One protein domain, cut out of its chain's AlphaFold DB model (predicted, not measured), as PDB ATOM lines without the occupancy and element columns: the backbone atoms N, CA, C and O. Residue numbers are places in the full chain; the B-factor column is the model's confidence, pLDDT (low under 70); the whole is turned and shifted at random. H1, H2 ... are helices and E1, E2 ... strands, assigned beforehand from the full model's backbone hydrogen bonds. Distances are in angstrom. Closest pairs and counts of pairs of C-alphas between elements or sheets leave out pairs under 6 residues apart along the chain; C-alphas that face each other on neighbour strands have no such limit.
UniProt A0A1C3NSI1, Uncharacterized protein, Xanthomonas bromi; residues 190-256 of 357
ATOM      1  N   GLY A 190     -44.523  74.411  10.275       97.25
ATOM      2  CA  GLY A 190     -43.662  73.840  11.310       97.25
ATOM      3  C   GLY A 190     -42.354  73.266  10.765       97.25
ATOM      4  O   GLY A 190     -41.295  73.505  11.348       97.25
ATOM      5  N   ASN A 191     -42.399  72.584   9.619       97.38
ATOM      6  CA  ASN A 191     -41.204  72.023   8.987       97.38
ATOM      7  C   ASN A 191     -40.327  73.115   8.368       97.38
ATOM      8  O   ASN A 191     -39.109  73.086   8.539       97.38
ATOM      9  N   TYR A 192     -40.934  74.108   7.714       98.50
ATOM     10  CA  TYR A 192     -40.211  75.290   7.236       98.50
ATOM     11  C   TYR A 192     -39.556  76.039   8.403       98.50
ATOM     12  O   TYR A 192     -38.379  76.386   8.340       98.50
ATOM     13  N   ARG A 193     -40.284  76.238   9.511       98.06
ATOM     14  CA  ARG A 193     -39.746  76.869  10.722       98.06
ATOM     15  C   ARG A 193     -38.522  76.112  11.233       98.06
ATOM     16  O   ARG A 193     -37.482  76.728  11.444       98.06
ATOM     17  N   GLY A 194     -38.645  74.791  11.378       98.12
ATOM     18  CA  GLY A 194     -37.560  73.932  11.844       98.12
ATOM     19  C   GLY A 194     -36.339  73.970  10.927       98.12
ATOM     20  O   GLY A 194     -35.213  74.016  11.415       98.12
ATOM     21  N   TYR A 195     -36.540  74.027   9.608       98.56
ATOM     22  CA  TYR A 195     -35.441  74.199   8.659       98.56
ATOM     23  C   TYR A 195     -34.749  75.559   8.812       98.56
ATOM     24  O   TYR A 195     -33.521  75.616   8.881       98.56
ATOM     25  N   GLY A 196     -35.523  76.646   8.906       98.50
ATOM     26  CA  GLY A 196     -34.982  77.988   9.115       98.50
ATOM     27  C   GLY A 196     -34.153  78.095  10.392       98.50
ATOM     28  O   GLY A 196     -33.076  78.680  10.371       98.50
ATOM     29  N   GLU A 197     -34.611  77.470  11.477       98.25
ATOM     30  CA  GLU A 197     -33.886  77.391  12.751       98.25
ATOM     31  C   GLU A 197     -32.631  76.516  12.637       98.25
ATOM     32  O   GLU A 197     -31.554  76.930  13.057       98.25
ATOM     33  N   PHE A 198     -32.730  75.350  11.990       97.69
ATOM     34  CA  PHE A 198     -31.592  74.457  11.748       97.69
ATOM     35  C   PHE A 198     -30.473  75.128  10.941       97.69
ATOM     36  O   PHE A 198     -29.292  74.927  11.221       97.69
ATOM     37  N   LYS A 199     -30.836  75.926   9.931       97.44
ATOM     38  CA  LYS A 199     -29.887  76.675   9.098       97.44
ATOM     39  C   LYS A 199     -29.520  78.045   9.652       97.44
ATOM     40  O   LYS A 199     -28.647  78.680   9.066       97.44
ATOM     41  N   ASN A 200     -30.164  78.478  10.736       97.69
ATOM     42  CA  ASN A 200     -30.080  79.837  11.259       97.69
ATOM     43  C   ASN A 200     -30.267  80.893  10.150       97.69
ATOM     44  O   ASN A 200     -29.428  81.775   9.962       97.69
ATOM     45  N   LEU A 201     -31.330  80.745   9.350       97.94
ATOM     46  CA  LEU A 201     -31.599  81.654   8.235       97.94
ATOM     47  C   LEU A 201     -31.957  83.053   8.750       97.94
ATOM     48  O   LEU A 201     -32.693  83.169   9.736       97.94
ATOM     49  N   PRO A 202     -31.479  84.112   8.074       97.44
ATOM     50  CA  PRO A 202     -31.799  85.473   8.461       97.44
ATOM     51  C   PRO A 202     -33.299  85.743   8.326       97.44
ATOM     52  O   PRO A 202     -34.025  85.096   7.564       97.44
ATOM     53  N   GLN A 203     -33.758  86.737   9.079       97.56
ATOM     54  CA  GLN A 203     -35.103  87.268   8.927       97.56
ATOM     55  C   GLN A 203     -35.271  87.921   7.547       97.56
ATOM     56  O   GLN A 203     -34.336  88.517   7.014       97.56
ATOM     57  N   HIS A 204     -36.465  87.799   6.972       97.38
ATOM     58  CA  HIS A 204     -36.817  88.398   5.689       97.38
ATOM     59  C   HIS A 204     -37.232  89.857   5.862       97.38
ATOM     60  O   HIS A 204     -37.993  90.200   6.769       97.38
ATOM     61  N   THR A 205     -36.784  90.705   4.939       94.69
ATOM     62  CA  THR A 205     -37.183  92.112   4.853       94.69
ATOM     63  C   THR A 205     -37.925  92.359   3.546       94.69
ATOM     64  O   THR A 205     -37.434  91.996   2.480       94.69
ATOM     65  N   GLY A 206     -39.072  93.035   3.613       94.19
ATOM     66  CA  GLY A 206     -39.884  93.359   2.438       94.19
ATOM     67  C   GLY A 206     -41.016  92.363   2.187       94.19
ATOM     68  O   GLY A 206     -41.450  91.646   3.090       94.19
ATOM     69  N   ALA A 207     -41.546  92.373   0.964       96.75
ATOM     70  CA  ALA A 207     -42.634  91.486   0.565       96.75
ATOM     71  C   ALA A 207     -42.128  90.049   0.367       96.75
ATOM     72  O   ALA A 207     -41.034  89.840  -0.155       96.75
ATOM     73  N   TYR A 208     -42.930  89.068   0.777       98.31
ATOM     74  CA  TYR A 208     -42.682  87.657   0.479       98.31
ATOM     75  C   TYR A 208     -43.066  87.335  -0.965       98.31
ATOM     76  O   TYR A 208     -44.001  87.925  -1.512       98.31
ATOM     77  N   SER A 209     -42.381  86.356  -1.551       97.12
ATOM     78  CA  SER A 209     -42.689  85.843  -2.888       97.12
ATOM     79  C   SER A 209     -44.108  85.264  -2.958       97.12
ATOM     80  O   SER A 209     -44.836  85.497  -3.923       97.12
ATOM     81  N   ASP A 210     -44.541  84.555  -1.908       97.12
ATOM     82  CA  ASP A 210     -45.920  84.081  -1.769       97.12
ATOM     83  C   ASP A 210     -46.790  85.133  -1.068       97.12
ATOM     84  O   ASP A 210     -46.640  85.401   0.125       97.12
ATOM     85  N   ARG A 211     -47.750  85.703  -1.806       96.56
ATOM     86  CA  ARG A 211     -48.624  86.792  -1.329       96.56
ATOM     87  C   ARG A 211     -49.526  86.404  -0.155       96.56
ATOM     88  O   ARG A 211     -50.081  87.289   0.491       96.56
ATOM     89  N   ARG A 212     -49.694  85.107   0.126       96.75
ATOM     90  CA  ARG A 212     -50.447  84.628   1.296       96.75
ATOM     91  C   ARG A 212     -49.689  84.869   2.604       96.75
ATOM     92  O   ARG A 212     -50.306  84.811   3.664       96.75
ATOM     93  N   ILE A 213     -48.381  85.130   2.539       98.06
ATOM     94  CA  ILE A 213     -47.546  85.465   3.691       98.06
ATOM     95  C   ILE A 213     -47.474  86.987   3.820       98.06
ATOM     96  O   ILE A 213     -46.898  87.684   2.985       98.06
ATOM     97  N   THR A 214     -48.046  87.511   4.900       97.31
ATOM     98  CA  THR A 214     -48.020  88.932   5.250       97.31
ATOM     99  C   THR A 214     -47.471  89.112   6.665       97.31
ATOM    100  O   THR A 214     -47.180  88.150   7.377       97.31
ATOM    101  N   ARG A 215     -47.334  90.366   7.113       96.06
ATOM    102  CA  ARG A 215     -46.871  90.672   8.475       96.06
ATOM    103  C   ARG A 215     -47.805  90.135   9.570       96.06
ATOM    104  O   ARG A 215     -47.373  89.968  10.702       96.06
ATOM    105  N   THR A 216     -49.072  89.888   9.243       96.69
ATOM    106  CA  THR A 216     -50.109  89.483  10.201       96.69
ATOM    107  C   THR A 216     -50.820  88.190   9.814       96.69
ATOM    108  O   THR A 216     -51.678  87.736  10.566       96.69
ATOM    109  N   SER A 217     -50.496  87.587   8.663       97.25
ATOM    110  CA  SER A 217     -51.097  86.317   8.255       97.25
ATOM    111  C   SER A 217     -50.743  85.212   9.249       97.25
ATOM    112  O   SER A 217     -49.664  85.193   9.848       97.25
ATOM    113  N   GLN A 218     -51.682  84.290   9.431       96.88
ATOM    114  CA  GLN A 218     -51.555  83.162  10.338       96.88
ATOM    115  C   GLN A 218     -51.582  81.853   9.552       96.88
ATOM    116  O   GLN A 218     -52.393  81.689   8.644       96.88
ATOM    117  N   HIS A 219     -50.687  80.928   9.899       96.44
ATOM    118  CA  HIS A 219     -50.490  79.678   9.169       96.44
ATOM    119  C   HIS A 219     -50.356  78.492  10.127       96.44
ATOM    120  O   HIS A 219     -49.653  78.610  11.133       96.44
ATOM    121  N   PRO A 220     -50.995  77.348   9.837       96.31
ATOM    122  CA  PRO A 220     -50.923  76.178  10.702       96.31
ATOM    123  C   PRO A 220     -49.534  75.539  10.669       96.31
ATOM    124  O   PRO A 220     -48.927  75.372   9.606       96.31
ATOM    125  N   LEU A 221     -49.035  75.160  11.848       95.62
ATOM    126  CA  LEU A 221     -47.757  74.456  11.980       95.62
ATOM    127  C   LEU A 221     -47.782  73.056  11.363       95.62
ATOM    128  O   LEU A 221     -46.778  72.645  10.785       95.62
ATOM    129  N   ASP A 222     -48.906  72.358  11.490       94.81
ATOM    130  CA  ASP A 222     -49.165  71.004  11.007       94.81
ATOM    131  C   ASP A 222     -50.688  70.753  10.931       94.81
ATOM    132  O   ASP A 222     -51.504  71.661  11.134       94.81
ATOM    133  N   SER A 223     -51.082  69.524  10.588       90.44
ATOM    134  CA  SER A 223     -52.488  69.137  10.462       90.44
ATOM    135  C   SER A 223     -53.223  69.224  11.802       90.44
ATOM    136  O   SER A 223     -53.021  68.386  12.675       90.44
ATOM    137  N   GLY A 224     -54.132  70.195  11.931       86.50
ATOM    138  CA  GLY A 224     -54.855  70.465  13.181       86.50
ATOM    139  C   GLY A 224     -54.038  71.254  14.212       86.50
ATOM    140  O   GLY A 224     -54.482  71.412  15.348       86.50
ATOM    141  N   GLY A 225     -52.856  71.742  13.828       85.62
ATOM    142  CA  GLY A 225     -51.925  72.434  14.708       85.62
ATOM    143  C   GLY A 225     -52.244  73.899  14.971       85.62
ATOM    144  O   GLY A 225     -53.076  74.532  14.319       85.62
ATOM    145  N   THR A 226     -51.500  74.467  15.920       93.81
ATOM    146  CA  THR A 226     -51.561  75.889  16.268       93.81
ATOM    147  C   THR A 226     -51.163  76.772  15.086       93.81
ATOM    148  O   THR A 226     -50.210  76.481  14.357       93.81
ATOM    149  N   LEU A 227     -51.876  77.887  14.933       96.38
ATOM    150  CA  LEU A 227     -51.547  78.923  13.965       96.38
ATOM    151  C   LEU A 227     -50.366  79.776  14.443       96.38
ATOM    152  O   LEU A 227     -50.297  80.165  15.607       96.38
ATOM    153  N   ILE A 228     -49.463  80.113  13.526       96.50
ATOM    154  CA  ILE A 228     -48.342  81.023  13.771       96.50
ATOM    155  C   ILE A 228     -48.319  82.168  12.767       96.50
ATOM    156  O   ILE A 228     -48.665  81.996  11.598       96.50
ATOM    157  N   THR A 229     -47.824  83.324  13.199       97.56
ATOM    158  CA  THR A 229     -47.378  84.371  12.279       97.56
ATOM    159  C   THR A 229     -45.980  84.022  11.777       97.56
ATOM    160  O   THR A 229     -45.063  83.812  12.571       97.56
ATOM    161  N   TRP A 230     -45.822  83.905  10.454       98.06
ATOM    162  CA  TRP A 230     -44.538  83.532   9.850       98.06
ATOM    163  C   TRP A 230     -43.536  84.687   9.846       98.06
ATOM    164  O   TRP A 230     -42.358  84.488  10.142       98.06
ATOM    165  N   SER A 231     -43.994  85.897   9.520       97.69
ATOM    166  CA  SER A 231     -43.138  87.083   9.468       97.69
ATOM    167  C   SER A 231     -42.493  87.373  10.834       97.69
ATOM    168  O   SER A 231     -43.180  87.259  11.850       97.69
ATOM    169  N   PRO A 232     -41.193  87.732  10.896       97.50
ATOM    170  CA  PRO A 232     -40.283  88.058   9.790       97.50
ATOM    171  C   PRO A 232     -39.331  86.908   9.402       97.50
ATOM    172  O   PRO A 232     -38.185  87.157   9.052       97.50
ATOM    173  N   ARG A 233     -39.726  85.632   9.489       98.25
ATOM    174  CA  ARG A 233     -38.841  84.514   9.084       98.25
ATOM    175  C   ARG A 233     -38.492  84.579   7.590       98.25
ATOM    176  O   ARG A 233     -39.155  85.286   6.837       98.25
ATOM    177  N   TYR A 234     -37.458  83.845   7.178       98.56
ATOM    178  CA  TYR A 234     -36.983  83.766   5.789       98.56
ATOM    179  C   TYR A 234     -38.111  83.494   4.768       98.56
ATOM    180  O   TYR A 234     -39.146  82.920   5.119       98.56
ATOM    181  N   ASP A 235     -37.914  83.878   3.504       98.38
ATOM    182  CA  ASP A 235     -38.873  83.593   2.428       98.38
ATOM    183  C   ASP A 235     -38.860  82.094   2.049       98.38
ATOM    184  O   ASP A 235     -37.827  81.598   1.584       98.38
ATOM    185  N   PRO A 236     -39.982  81.357   2.200       98.38
ATOM    186  CA  PRO A 236     -40.079  79.943   1.828       98.38
ATOM    187  C   PRO A 236     -39.649  79.614   0.393       98.38
ATOM    188  O   PRO A 236     -39.195  78.492   0.151       98.38
ATOM    189  N   ALA A 237     -39.753  80.568  -0.541       98.00
ATOM    190  CA  ALA A 237     -39.368  80.379  -1.940       98.00
ATOM    191  C   ALA A 237     -37.880  80.036  -2.125       98.00
ATOM    192  O   ALA A 237     -37.529  79.402  -3.117       98.00
ATOM    193  N   ILE A 238     -37.009  80.362  -1.158       98.12
ATOM    194  CA  ILE A 238     -35.579  80.024  -1.233       98.12
ATOM    195  C   ILE A 238     -35.331  78.513  -1.393       98.12
ATOM    196  O   ILE A 238     -34.337  78.109  -1.984       98.12
ATOM    197  N   ILE A 239     -36.237  77.661  -0.895       98.44
ATOM    198  CA  ILE A 239     -36.092  76.198  -0.977       98.44
ATOM    199  C   ILE A 239     -36.301  75.677  -2.408       98.44
ATOM    200  O   ILE A 239     -35.742  74.639  -2.756       98.44
ATOM    201  N   SER A 240     -37.101  76.352  -3.235       97.00
ATOM    202  CA  SER A 240     -37.339  75.952  -4.628       97.00
ATOM    203  C   SER A 240     -36.494  76.737  -5.632       97.00
ATOM    204  O   SER A 240     -36.173  76.197  -6.693       97.00
ATOM    205  N   SER A 241     -36.106  77.975  -5.308       97.06
ATOM    206  CA  SER A 241     -35.296  78.830  -6.183       97.06
ATOM    207  C   SER A 241     -33.786  78.588  -6.073       97.06
ATOM    208  O   SER A 241     -33.068  78.860  -7.033       97.06
ATOM    209  N   ASP A 242     -33.307  78.022  -4.959       98.25
ATOM    210  CA  ASP A 242     -31.906  77.654  -4.749       98.25
ATOM    211  C   ASP A 242     -31.774  76.147  -4.458       98.25
ATOM    212  O   ASP A 242     -32.289  75.617  -3.471       98.25
ATOM    213  N   LEU A 243     -31.052  75.434  -5.329       98.44
ATOM    214  CA  LEU A 243     -30.885  73.983  -5.236       98.44
ATOM    215  C   LEU A 243     -29.963  73.529  -4.095       98.44
ATOM    216  O   LEU A 243     -30.100  72.389  -3.641       98.44
ATOM    217  N   ASP A 244     -29.059  74.382  -3.605       98.44
ATOM    218  CA  ASP A 244     -28.320  74.100  -2.372       98.44
ATOM    219  C   ASP A 244     -29.289  74.164  -1.176       98.44
ATOM    220  O   ASP A 244     -29.279  73.261  -0.336       98.44
ATOM    221  N   HIS A 245     -30.214  75.133  -1.137       98.56
ATOM    222  CA  HIS A 245     -31.268  75.163  -0.115       98.56
ATOM    223  C   HIS A 245     -32.275  74.011  -0.252       98.56
ATOM    224  O   HIS A 245     -32.685  73.468   0.775       98.56
ATOM    225  N   ALA A 246     -32.616  73.582  -1.472       98.50
ATOM    226  CA  ALA A 246     -33.429  72.387  -1.723       98.50
ATOM    227  C   ALA A 246     -32.785  71.106  -1.170       98.50
ATOM    228  O   ALA A 246     -33.468  70.225  -0.636       98.50
ATOM    229  N   GLY A 247     -31.461  70.992  -1.311       98.31
ATOM    230  CA  GLY A 247     -30.659  69.904  -0.759       98.31
ATOM    231  C   GLY A 247     -30.599  69.960   0.764       98.31
ATOM    232  O   GLY A 247     -30.889  68.981   1.447       98.31
ATOM    233  N   GLU A 248     -30.275  71.126   1.317       98.44
ATOM    234  CA  GLU A 248     -30.159  71.339   2.761       98.44
ATOM    235  C   GLU A 248     -31.487  71.118   3.498       98.44
ATOM    236  O   GLU A 248     -31.485  70.496   4.561       98.44
ATOM    237  N   SER A 249     -32.624  71.555   2.942       98.38
ATOM    238  CA  SER A 249     -33.947  71.317   3.537       98.38
ATOM    239  C   SER A 249     -34.325  69.838   3.517       98.38
ATOM    240  O   SER A 249     -34.853  69.314   4.498       98.38
ATOM    241  N   SER A 250     -34.002  69.145   2.424       97.75
ATOM    242  CA  SER A 250     -34.220  67.703   2.275       97.75
ATOM    243  C   SER A 250     -33.357  66.901   3.248       97.75
ATOM    244  O   SER A 250     -33.837  65.933   3.840       97.75
ATOM    245  N   GLY A 251     -32.116  67.338   3.472       97.62
ATOM    246  CA  GLY A 251     -31.200  66.765   4.454       97.62
ATOM    247  C   GLY A 251     -31.618  67.007   5.889       97.62
ATOM    248  O   GLY A 251     -31.649  66.056   6.667       97.62
ATOM    249  N   PHE A 252     -32.025  68.235   6.220       97.62
ATOM    250  CA  PHE A 252     -32.669  68.549   7.491       97.62
ATOM    251  C   PHE A 252     -33.854  67.613   7.747       97.62
ATOM    252  O   PHE A 252     -33.903  66.962   8.791       97.62
ATOM    253  N   PHE A 253     -34.776  67.493   6.789       96.75
ATOM    254  CA  PHE A 253     -35.928  66.603   6.907       96.75
ATOM    255  C   PHE A 253     -35.479  65.158   7.156       96.75
ATOM    256  O   PHE A 253     -35.878  64.555   8.146       96.75
ATOM    257  N   TRP A 254     -34.558  64.639   6.342       96.94
ATOM    258  CA  TRP A 254     -34.028  63.276   6.447       96.94
ATOM    259  C   TRP A 254     -33.421  62.948   7.821       96.94
ATOM    260  O   TRP A 254     -33.686  61.885   8.393       96.94
ATOM    261  N   VAL A 255     -32.611  63.853   8.380       96.25
ATOM    262  CA  VAL A 255     -31.932  63.609   9.666       96.25
ATOM    263  C   VAL A 255     -32.801  63.940  10.879       96.25
ATOM    264  O   VAL A 255     -32.578  63.373  11.951       96.25
ATOM    265  N   SER A 256     -33.802  64.812  10.723       94.75
ATOM    266  CA  SER A 256     -34.727  65.203  11.798       94.75
ATOM    267  C   SER A 256     -35.860  64.202  12.025       94.75
ATOM    268  O   SER A 256     -36.420  64.180  13.125       94.75
TER     269      SER A 256
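This is residues 190 to 256 of the 357 residues of an uncharacterized protein of Xanthomonas bromi (UniProt A0A1C3NSI1). One side of the domain is helical, with H1 and H3 nearly crosswise and short H2 at a corner of H3; the other side is a small hairpin, E1 and E2, joined to H1 by a long loop. The printed part has 67 residues, mostly helix by class, in the order H1, E1, E2, H2, H3, the two strands antiparallel. It is compact, radius of gyration of the C-alphas 11.9 A, spanning 30 by 28 by 18 A.

H1, residues 190 to 199, begins at C-alpha 190 (-43.662, 73.840, 11.310) and is 14.2 A long. E1 is residues 218 to 220, E2 227 to 229, H2 238 to 241. H3, residues 243 to 256, 19.5 A long, ends at C-alpha 256 (-34.727, 65.203, 11.798).

H1 touches residues 249 to 253 of H3 alone, closest C-alphas Tyr 195 and Ser 249, 6.1 A, only just about perpendicular at 73 degrees. The hairpin E1 and E2 has N 219 and O 228 within hydrogen-bond range, 2.8 A. H2 and H3 touch only at the corner, closest C-alphas Ile 239 and Ala 246, 4.7 A. H3 is apart from E1 and E2. In H1 and H3 every O i to N i+4 pair is within range; H2 is too short for one.

The farthest C-alphas, Gly 206 and Val 255, are 31.6 A apart. The printed part has no cut; H1 to E1 is a long link of 18 residues. No printed residue is under 70 in pLDDT.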